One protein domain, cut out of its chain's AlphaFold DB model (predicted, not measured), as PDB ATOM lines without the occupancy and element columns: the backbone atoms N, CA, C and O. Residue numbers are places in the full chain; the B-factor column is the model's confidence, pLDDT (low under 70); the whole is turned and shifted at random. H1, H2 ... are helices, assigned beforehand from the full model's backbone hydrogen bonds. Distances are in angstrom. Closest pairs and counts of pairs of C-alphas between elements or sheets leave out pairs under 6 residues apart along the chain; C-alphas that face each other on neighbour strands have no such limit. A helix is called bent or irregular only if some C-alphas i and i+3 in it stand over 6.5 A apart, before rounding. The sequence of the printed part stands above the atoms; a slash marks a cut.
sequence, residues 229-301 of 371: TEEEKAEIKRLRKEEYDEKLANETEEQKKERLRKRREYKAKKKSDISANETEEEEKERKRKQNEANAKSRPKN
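This is residues 229 to 301 of the 371 residues of an uncharacterized protein of Chloroflexi bacterium (UniProt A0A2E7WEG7). What shape does the backbone take? Three long helices follow one another as an open, angular frame with an empty middle: H2 is the crossbar, and H1 and H3 are arms set off from its two ends. H3 folds partly back beside the end of H2, while most of H1 stands free. What is it made of, and how large is it? The printed part has 73 residues with three named helices, in the order H1, H2, H3, and no named strand; its class is all helix. It is extended, with a radius of gyration of the C-alphas of 18.2 A and spans of 42 by 36 by 30 A.

Where is the longest helix? H2, residues 253 to 277, measures 36.3 A from C-alpha 253 at (43.027, -13.433, 31.864) to C-alpha 277. Which helices come before and after it? H1, residues 230 to 249, begins with C-alpha 230 at (32.913, 21.111, 40.146) and measures 28.3 A. H3, residues 280 to 301, measures 31.3 A and ends with C-alpha 301 at (36.650, 5.679, 9.706).

How does H2 stand to H3? They are close but not clearly touching; their closest C-alphas, those of Ser 275 and Glu 283, are 7.6 A apart. They run opposite ways at a steep tilt of 44 degrees. Where is H1? H1 and H2 are only just apart, closest at 8.1 A, and H1 and H3 are apart. Are the helices' backbones even? In H1 every O i to N i+4 pair is within hydrogen-bond range; in H2 20 of 21 are, and in H3 16 of 18. H3 is neither bent nor irregular, but only just: C-alphas 296 and 299 are 6.4 A apart.

How far does it reach? The two C-alphas farthest apart, those of Asn 250 and Glu 281, are 44.7 A apart. Is there a cut or a long link? The printed part has no cut, and the links H1 to H2 and H2 to H3 are tight. How confident is the model? The mean pLDDT of the printed part is 91.4, and no printed residue is under 70.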
ATOM      1  N   THR A 229      32.407  21.200  45.039       92.12
ATOM      2  CA  THR A 229      32.737  22.035  43.876       92.12
ATOM      3  C   THR A 229      32.838  21.194  42.597       92.12
ATOM      4  O   THR A 229      32.993  19.971  42.639       92.12
ATOM      5  N   GLU A 230      32.734  21.824  41.422       91.50
ATOM      6  CA  GLU A 230      32.913  21.111  40.146       91.50
ATOM      7  C   GLU A 230      34.337  20.550  39.984       91.50
ATOM      8  O   GLU A 230      34.506  19.474  39.408       91.50
ATOM      9  N   GLU A 231      35.344  21.215  40.558       90.44
ATOM     10  CA  GLU A 231      36.731  20.738  40.582       90.44
ATOM     11  C   GLU A 231      36.876  19.465  41.425       90.44
ATOM     12  O   GLU A 231      37.388  18.462  40.929       90.44
ATOM     13  N   GLU A 232      36.323  19.440  42.644       91.12
ATOM     14  CA  GLU A 232      36.314  18.242  43.498       91.12
ATOM     15  C   GLU A 232      35.560  17.078  42.841       91.12
ATOM     16  O   GLU A 232      35.990  15.923  42.901       91.12
ATOM     17  N   LYS A 233      34.436  17.353  42.163       90.25
ATOM     18  CA  LYS A 233      33.701  16.326  41.405       90.25
ATOM     19  C   LYS A 233      34.542  15.777  40.254       90.25
ATOM     20  O   LYS A 233      34.521  14.563  40.020       90.25
ATOM     21  N   ALA A 234      35.252  16.641  39.529       91.00
ATOM     22  CA  ALA A 234      36.135  16.243  38.440       91.00
ATOM     23  C   ALA A 234      37.318  15.411  38.953       91.00
ATOM     24  O   ALA A 234      37.631  14.378  38.357       91.00
ATOM     25  N   GLU A 235      37.906  15.788  40.087       92.94
ATOM     26  CA  GLU A 235      38.993  15.054  40.730       92.94
ATOM     27  C   GLU A 235      38.538  13.680  41.233       92.94
ATOM     28  O   GLU A 235      39.143  12.671  40.876       92.94
ATOM     29  N   ILE A 236      37.413  13.592  41.954       90.00
ATOM     30  CA  ILE A 236      36.838  12.305  42.383       90.00
ATOM     31  C   ILE A 236      36.550  11.411  41.171       90.00
ATOM     32  O   ILE A 236      36.775  10.198  41.211       90.00
ATOM     33  N   LYS A 237      36.044  11.986  40.074       93.06
ATOM     34  CA  LYS A 237      35.796  11.249  38.829       93.06
ATOM     35  C   LYS A 237      37.098  10.775  38.179       93.06
ATOM     36  O   LYS A 237      37.113   9.661  37.656       93.06
ATOM     37  N   ARG A 238      38.163  11.583  38.218       93.88
ATOM     38  CA  ARG A 238      39.501  11.222  37.727       93.88
ATOM     39  C   ARG A 238      40.086  10.076  38.551       93.88
ATOM     40  O   ARG A 238      40.395   9.046  37.969       93.88
ATOM     41  N   LEU A 239      40.099  10.197  39.879       93.69
ATOM     42  CA  LEU A 239      40.601   9.169  40.799       93.69
ATOM     43  C   LEU A 239      39.864   7.833  40.634       93.69
ATOM     44  O   LEU A 239      40.486   6.785  40.515       93.69
ATOM     45  N   ARG A 240      38.526   7.856  40.538       93.50
ATOM     46  CA  ARG A 240      37.738   6.634  40.281       93.50
ATOM     47  C   ARG A 240      38.044   6.001  38.926       93.50
ATOM     48  O   ARG A 240      37.915   4.788  38.781       93.50
ATOM     49  N   LYS A 241      38.375   6.815  37.921       94.25
ATOM     50  CA  LYS A 241      38.764   6.325  36.597       94.25
ATOM     51  C   LYS A 241      40.156   5.696  36.647       94.25
ATOM     52  O   LYS A 241      40.308   4.594  36.145       94.25
ATOM     53  N   GLU A 242      41.116   6.351  37.292       93.88
ATOM     54  CA  GLU A 242      42.473   5.832  37.501       93.88
ATOM     55  C   GLU A 242      42.444   4.494  38.253       93.88
ATOM     56  O   GLU A 242      42.997   3.516  37.765       93.88
ATOM     57  N   GLU A 243      41.689   4.401  39.354       95.00
ATOM     58  CA  GLU A 243      41.512   3.153  40.116       95.00
ATOM     59  C   GLU A 243      40.885   2.034  39.259       95.00
ATOM     60  O   GLU A 243      41.230   0.855  39.371       95.00
ATOM     61  N   TYR A 244      39.934   2.386  38.388       92.94
ATOM     62  CA  TYR A 244      39.312   1.432  37.471       92.94
ATOM     63  C   TYR A 244      40.285   0.952  36.389       92.94
ATOM     64  O   TYR A 244      40.320  -0.245  36.103       92.94
ATOM     65  N   ASP A 245      41.055   1.866  35.802       93.38
ATOM     66  CA  ASP A 245      42.038   1.575  34.760       93.38
ATOM     67  C   ASP A 245      43.204   0.739  35.326       93.38
ATOM     68  O   ASP A 245      43.643  -0.216  34.684       93.38
ATOM     69  N   GLU A 246      43.624   0.992  36.569       94.88
ATOM     70  CA  GLU A 246      44.609   0.184  37.296       94.88
ATOM     71  C   GLU A 246      44.106  -1.247  37.555       94.88
ATOM     72  O   GLU A 246      44.800  -2.221  37.258       94.88
ATOM     73  N   LYS A 247      42.858  -1.403  38.024       93.44
ATOM     74  CA  LYS A 247      42.214  -2.726  38.175       93.44
ATOM     75  C   LYS A 247      42.148  -3.496  36.858       93.44
ATOM     76  O   LYS A 247      42.208  -4.718  36.857       93.44
ATOM     77  N   LEU A 248      41.988  -2.778  35.753       91.94
ATOM     78  CA  LEU A 248      41.945  -3.306  34.392       91.94
ATOM     79  C   LEU A 248      43.318  -3.773  33.904       91.94
ATOM     80  O   LEU A 248      43.404  -4.804  33.243       91.94
ATOM     81  N   ALA A 249      44.363  -3.003  34.208       92.44
ATOM     82  CA  ALA A 249      45.741  -3.323  33.855       92.44
ATOM     83  C   ALA A 249      46.256  -4.544  34.631       92.44
ATOM     84  O   ALA A 249      46.952  -5.382  34.064       92.44
ATOM     85  N   ASN A 250      45.844  -4.673  35.894       94.75
ATOM     86  CA  ASN A 250      46.238  -5.760  36.793       94.75
ATOM     87  C   ASN A 250      45.288  -6.977  36.744       94.75
ATOM     88  O   ASN A 250      45.388  -7.878  37.577       94.75
ATOM     89  N   GLU A 251      44.344  -7.006  35.801       94.12
ATOM     90  CA  GLU A 251      43.346  -8.072  35.673       94.12
ATOM     91  C   GLU A 251      43.976  -9.351  35.096       94.12
ATOM     92  O   GLU A 251      44.613  -9.325  34.040       94.12
ATOM     93  N   THR A 252      43.754 -10.501  35.739       96.50
ATOM     94  CA  THR A 252      44.171 -11.791  35.162       96.50
ATOM     95  C   THR A 252      43.310 -12.153  33.944       96.50
ATOM     96  O   THR A 252      42.169 -11.708  33.806       96.50
ATOM     97  N   GLU A 253      43.803 -13.013  33.046       95.19
ATOM     98  CA  GLU A 253      43.027 -13.433  31.864       95.19
ATOM     99  C   GLU A 253      41.691 -14.116  32.227       95.19
ATOM    100  O   GLU A 253      40.700 -13.977  31.506       95.19
ATOM    101  N   GLU A 254      41.616 -14.808  33.367       94.50
ATOM    102  CA  GLU A 254      40.364 -15.385  33.869       94.50
ATOM    103  C   GLU A 254      39.377 -14.309  34.334       94.50
ATOM    104  O   GLU A 254      38.219 -14.309  33.901       94.50
ATOM    105  N   GLN A 255      39.842 -13.345  35.134       94.12
ATOM    106  CA  GLN A 255      39.030 -12.211  35.586       94.12
ATOM    107  C   GLN A 255      38.517 -11.393  34.394       94.12
ATOM    108  O   GLN A 255      37.330 -11.072  34.321       94.12
ATOM    109  N   LYS A 256      39.367 -11.170  33.387       95.75
ATOM    110  CA  LYS A 256      39.020 -10.483  32.138       95.75
ATOM    111  C   LYS A 256      37.947 -11.218  31.349       95.75
ATOM    112  O   LYS A 256      36.989 -10.592  30.879       95.75
ATOM    113  N   LYS A 257      38.051 -12.545  31.221       94.38
ATOM    114  CA  LYS A 257      37.000 -13.373  30.604       94.38
ATOM    115  C   LYS A 257      35.691 -13.260  31.378       94.38
ATOM    116  O   LYS A 257      34.642 -13.076  30.756       94.38
ATOM    117  N   GLU A 258      35.735 -13.305  32.707       95.75
ATOM    118  CA  GLU A 258      34.547 -13.187  33.552       95.75
ATOM    119  C   GLU A 258      33.897 -11.797  33.454       95.75
ATOM    120  O   GLU A 258      32.684 -11.691  33.250       95.75
ATOM    121  N   ARG A 259      34.686 -10.720  33.516       95.19
ATOM    122  CA  ARG A 259      34.214  -9.341  33.343       95.19
ATOM    123  C   ARG A 259      33.577  -9.144  31.972       95.19
ATOM    124  O   ARG A 259      32.500  -8.551  31.870       95.19
ATOM    125  N   LEU A 260      34.195  -9.663  30.907       94.88
ATOM    126  CA  LEU A 260      33.629  -9.619  29.556       94.88
ATOM    127  C   LEU A 260      32.346 -10.451  29.439       94.88
ATOM    128  O   LEU A 260      31.410  -9.998  28.775       94.88
ATOM    129  N   ARG A 261      32.266 -11.615  30.098       96.50
ATOM    130  CA  ARG A 261      31.044 -12.431  30.177       96.50
ATOM    131  C   ARG A 261      29.915 -11.651  30.852       96.50
ATOM    132  O   ARG A 261      28.895 -11.413  30.211       96.50
ATOM    133  N   LYS A 262      30.144 -11.140  32.067       95.38
ATOM    134  CA  LYS A 262      29.188 -10.307  32.820       95.38
ATOM    135  C   LYS A 262      28.741  -9.082  32.013       95.38
ATOM    136  O   LYS A 262      27.559  -8.752  31.963       95.38
ATOM    137  N   ARG A 263      29.666  -8.427  31.300       93.25
ATOM    138  CA  ARG A 263      29.350  -7.290  30.417       93.25
ATOM    139  C   ARG A 263      28.456  -7.692  29.238       93.25
ATOM    140  O   ARG A 263      27.592  -6.904  28.851       93.25
ATOM    141  N   ARG A 264      28.665  -8.870  28.641       94.06
ATOM    142  CA  ARG A 264      27.818  -9.403  27.555       94.06
ATOM    143  C   ARG A 264      26.427  -9.764  28.067       94.06
ATOM    144  O   ARG A 264      25.456  -9.355  27.441       94.06
ATOM    145  N   GLU A 265      26.338 -10.441  29.209       94.69
ATOM    146  CA  GLU A 265      25.074 -10.791  29.874       94.69
ATOM    147  C   GLU A 265      24.255  -9.543  30.210       94.69
ATOM    148  O   GLU A 265      23.095  -9.444  29.821       94.69
ATOM    149  N   TYR A 266      24.880  -8.534  30.827       94.62
ATOM    150  CA  TYR A 266      24.219  -7.262  31.125       94.62
ATOM    151  C   TYR A 266      23.697  -6.568  29.859       94.62
ATOM    152  O   TYR A 266      22.563  -6.093  29.832       94.62
ATOM    153  N   LYS A 267      24.495  -6.524  28.783       93.06
ATOM    154  CA  LYS A 267      24.057  -5.948  27.500       93.06
ATOM    155  C   LYS A 267      22.911  -6.741  26.870       93.06
ATOM    156  O   LYS A 267      22.019  -6.124  26.294       93.06
ATOM    157  N   ALA A 268      22.941  -8.069  26.959       92.94
ATOM    158  CA  ALA A 268      21.877  -8.932  26.455       92.94
ATOM    159  C   ALA A 268      20.576  -8.705  27.233       92.94
ATOM    160  O   ALA A 268      19.553  -8.456  26.606       92.94
ATOM    161  N   LYS A 269      20.649  -8.670  28.569       94.69
ATOM    162  CA  LYS A 269      19.513  -8.372  29.447       94.69
ATOM    163  C   LYS A 269      18.943  -6.976  29.192       94.69
ATOM    164  O   LYS A 269      17.761  -6.821  28.937       94.69
ATOM    165  N   LYS A 270      19.792  -5.947  29.130       92.19
ATOM    166  CA  LYS A 270      19.336  -4.590  28.796       92.19
ATOM    167  C   LYS A 270      18.651  -4.544  27.427       92.19
ATOM    168  O   LYS A 270      17.668  -3.837  27.257       92.19
ATOM    169  N   LYS A 271      19.170  -5.283  26.440       90.75
ATOM    170  CA  LYS A 271      18.554  -5.372  25.113       90.75
ATOM    171  C   LYS A 271      17.202  -6.088  25.164       90.75
ATOM    172  O   LYS A 271      16.296  -5.618  24.488       90.75
ATOM    173  N   SER A 272      17.070  -7.169  25.941       91.19
ATOM    174  CA  SER A 272      15.794  -7.875  26.105       91.19
ATOM    175  C   SER A 272      14.757  -7.012  26.812       91.19
ATOM    176  O   SER A 272      13.629  -6.939  26.345       91.19
ATOM    177  N   ASP A 273      15.154  -6.314  27.878       91.50
ATOM    178  CA  ASP A 273      14.268  -5.447  28.662       91.50
ATOM    179  C   ASP A 273      13.764  -4.264  27.827       91.50
ATOM    180  O   ASP A 273      12.602  -3.883  27.932       91.50
ATOM    181  N   ILE A 274      14.623  -3.706  26.960       89.00
ATOM    182  CA  ILE A 274      14.202  -2.708  25.970       89.00
ATOM    183  C   ILE A 274      13.212  -3.350  25.003       89.00
ATOM    184  O   ILE A 274      12.090  -2.883  24.914       89.00
ATOM    185  N   SER A 275      13.567  -4.457  24.340       88.06
ATOM    186  CA  SER A 275      12.681  -5.065  23.336       88.06
ATOM    187  C   SER A 275      11.344  -5.569  23.887       88.06
ATOM    188  O   SER A 275      10.393  -5.670  23.128       88.06
ATOM    189  N   ALA A 276      11.267  -5.912  25.174       88.81
ATOM    190  CA  ALA A 276      10.034  -6.371  25.810       88.81
ATOM    191  C   ALA A 276       9.038  -5.228  26.072       88.81
ATOM    192  O   ALA A 276       7.842  -5.481  26.156       88.81
ATOM    193  N   ASN A 277       9.534  -3.994  26.202       89.50
ATOM    194  CA  ASN A 277       8.731  -2.807  26.502       89.50
ATOM    195  C   ASN A 277       8.646  -1.822  25.322       89.50
ATOM    196  O   ASN A 277       7.917  -0.841  25.408       89.50
ATOM    197  N   GLU A 278       9.413  -2.054  24.255       90.81
ATOM    198  CA  GLU A 278       9.509  -1.193  23.074       90.81
ATOM    199  C   GLU A 278       8.346  -1.487  22.117       90.81
ATOM    200  O   GLU A 278       8.097  -2.634  21.739       90.81
ATOM    201  N   THR A 279       7.634  -0.441  21.709       92.44
ATOM    202  CA  THR A 279       6.608  -0.534  20.663       92.44
ATOM    203  C   THR A 279       7.245  -0.727  19.281       92.44
ATOM    204  O   THR A 279       8.425  -0.440  19.066       92.44
ATOM    205  N   GLU A 280       6.471  -1.188  18.291       91.31
ATOM    206  CA  GLU A 280       6.987  -1.387  16.925       91.31
ATOM    207  C   GLU A 280       7.523  -0.078  16.303       91.31
ATOM    208  O   GLU A 280       8.497  -0.091  15.543       91.31
ATOM    209  N   GLU A 281       6.916   1.066  16.637       90.31
ATOM    210  CA  GLU A 281       7.372   2.387  16.188       90.31
ATOM    211  C   GLU A 281       8.704   2.789  16.834       90.31
ATOM    212  O   GLU A 281       9.627   3.197  16.120       90.31
ATOM    213  N   GLU A 282       8.854   2.600  18.148       91.81
ATOM    214  CA  GLU A 282      10.111   2.861  18.859       91.81
ATOM    215  C   GLU A 282      11.241   1.949  18.361       91.81
ATOM    216  O   GLU A 282      12.364   2.412  18.149       91.81
ATOM    217  N   GLU A 283      10.953   0.674  18.063       91.88
ATOM    218  CA  GLU A 283      11.948  -0.248  17.512       91.88
ATOM    219  C   GLU A 283      12.426   0.212  16.125       91.88
ATOM    220  O   GLU A 283      13.632   0.195  15.828       91.88
ATOM    221  N   LYS A 284      11.496   0.656  15.267       92.00
ATOM    222  CA  LYS A 284      11.816   1.245  13.956       92.00
ATOM    223  C   LYS A 284      12.662   2.504  14.118       92.00
ATOM    224  O   LYS A 284      13.659   2.654  13.405       92.00
ATOM    225  N   GLU A 285      12.328   3.373  15.067       93.19
ATOM    226  CA  GLU A 285      13.092   4.589  15.341       93.19
ATOM    227  C   GLU A 285      14.499   4.271  15.872       93.19
ATOM    228  O   GLU A 285      15.485   4.827  15.380       93.19
ATOM    229  N   ARG A 286      14.639   3.322  16.805       92.81
ATOM    230  CA  ARG A 286      15.938   2.865  17.319       92.81
ATOM    231  C   ARG A 286      16.795   2.267  16.210       92.81
ATOM    232  O   ARG A 286      17.977   2.604  16.112       92.81
ATOM    233  N   LYS A 287      16.221   1.424  15.344       93.00
ATOM    234  CA  LYS A 287      16.906   0.874  14.160       93.00
ATOM    235  C   LYS A 287      17.319   1.983  13.190       93.00
ATOM    236  O   LYS A 287      18.445   1.957  12.696       93.00
ATOM    237  N   ARG A 288      16.465   2.986  12.957       94.06
ATOM    238  CA  ARG A 288      16.786   4.161  12.128       94.06
ATOM    239  C   ARG A 288      17.948   4.961  12.718       94.06
ATOM    240  O   ARG A 288      18.925   5.178  12.010       94.06
ATOM    241  N   LYS A 289      17.897   5.317  14.008       92.81
ATOM    242  CA  LYS A 289      18.978   6.024  14.722       92.81
ATOM    243  C   LYS A 289      20.279   5.226  14.716       92.81
ATOM    244  O   LYS A 289      21.347   5.786  14.487       92.81
ATOM    245  N   GLN A 290      20.203   3.909  14.914       91.19
ATOM    246  CA  GLN A 290      21.367   3.028  14.838       91.19
ATOM    247  C   GLN A 290      21.969   3.015  13.426       91.19
ATOM    248  O   GLN A 290      23.187   3.113  13.278       91.19
ATOM    249  N   ASN A 291      21.136   2.928  12.389       90.88
ATOM    250  CA  ASN A 291      21.583   2.982  10.999       90.88
ATOM    251  C   ASN A 291      22.183   4.344  10.644       90.88
ATOM    252  O   ASN A 291      23.212   4.386   9.980       90.88
ATOM    253  N   GLU A 292      21.597   5.438  11.122       91.50
ATOM    254  CA  GLU A 292      22.107   6.792  10.920       91.50
ATOM    255  C   GLU A 292      23.457   6.999  11.621       91.50
ATOM    256  O   GLU A 292      24.403   7.494  11.013       91.50
ATOM    257  N   ALA A 293      23.595   6.547  12.871       88.38
ATOM    258  CA  ALA A 293      24.863   6.588  13.598       88.38
ATOM    259  C   ALA A 293      25.948   5.746  12.901       88.38
ATOM    260  O   ALA A 293      27.090   6.187  12.746       88.38
ATOM    261  N   ASN A 294      25.588   4.552  12.421       86.38
ATOM    262  CA  ASN A 294      26.475   3.714  11.613       86.38
ATOM    263  C   ASN A 294      26.841   4.390  10.281       86.38
ATOM    264  O   ASN A 294      27.986   4.304   9.844       86.38
ATOM    265  N   ALA A 295      25.899   5.075   9.631       86.12
ATOM    266  CA  ALA A 295      26.130   5.801   8.385       86.12
ATOM    267  C   ALA A 295      26.999   7.051   8.576       86.12
ATOM    268  O   ALA A 295      27.753   7.386   7.674       86.12
ATOM    269  N   LYS A 296      26.947   7.707   9.742       86.69
ATOM    270  CA  LYS A 296      27.805   8.852  10.095       86.69
ATOM    271  C   LYS A 296      29.231   8.432  10.469       86.69
ATOM    272  O   LYS A 296      30.186   9.110  10.110       86.69
ATOM    273  N   SER A 297      29.389   7.309  11.171       81.44
ATOM    274  CA  SER A 297      30.700   6.815  11.634       81.44
ATOM    275  C   SER A 297      31.500   6.087  10.551       81.44
ATOM    276  O   SER A 297      32.719   6.228  10.484       81.44
ATOM    277  N   ARG A 298      30.834   5.333   9.668       79.00
ATOM    278  CA  ARG A 298      31.501   4.553   8.612       79.00
ATOM    279  C   ARG A 298      32.351   5.389   7.642       79.00
ATOM    280  O   ARG A 298      33.441   4.922   7.330       79.00
ATOM    281  N   PRO A 299      31.913   6.563   7.147       77.81
ATOM    282  CA  PRO A 299      32.703   7.408   6.256       77.81
ATOM    283  C   PRO A 299      33.918   8.004   6.952       77.81
ATOM    284  O   PRO A 299      34.985   8.020   6.357       77.81
ATOM    285  N   LYS A 300      33.776   8.431   8.215       74.94
ATOM    286  CA  LYS A 300      34.888   8.993   8.988       74.94
ATOM    287  C   LYS A 300      36.015   7.972   9.146       74.94
ATOM    288  O   LYS A 300      37.137   8.230   8.734       74.94
ATOM    289  N   ASN A 301      35.673   6.762   9.586       73.62
ATOM    290  CA  ASN A 301      36.650   5.679   9.706       73.62
ATOM    291  C   ASN A 301      37.207   5.239   8.337       73.62
ATOM    292  O   ASN A 301      38.333   4.781   8.259       73.62
TER     293      ASN A 301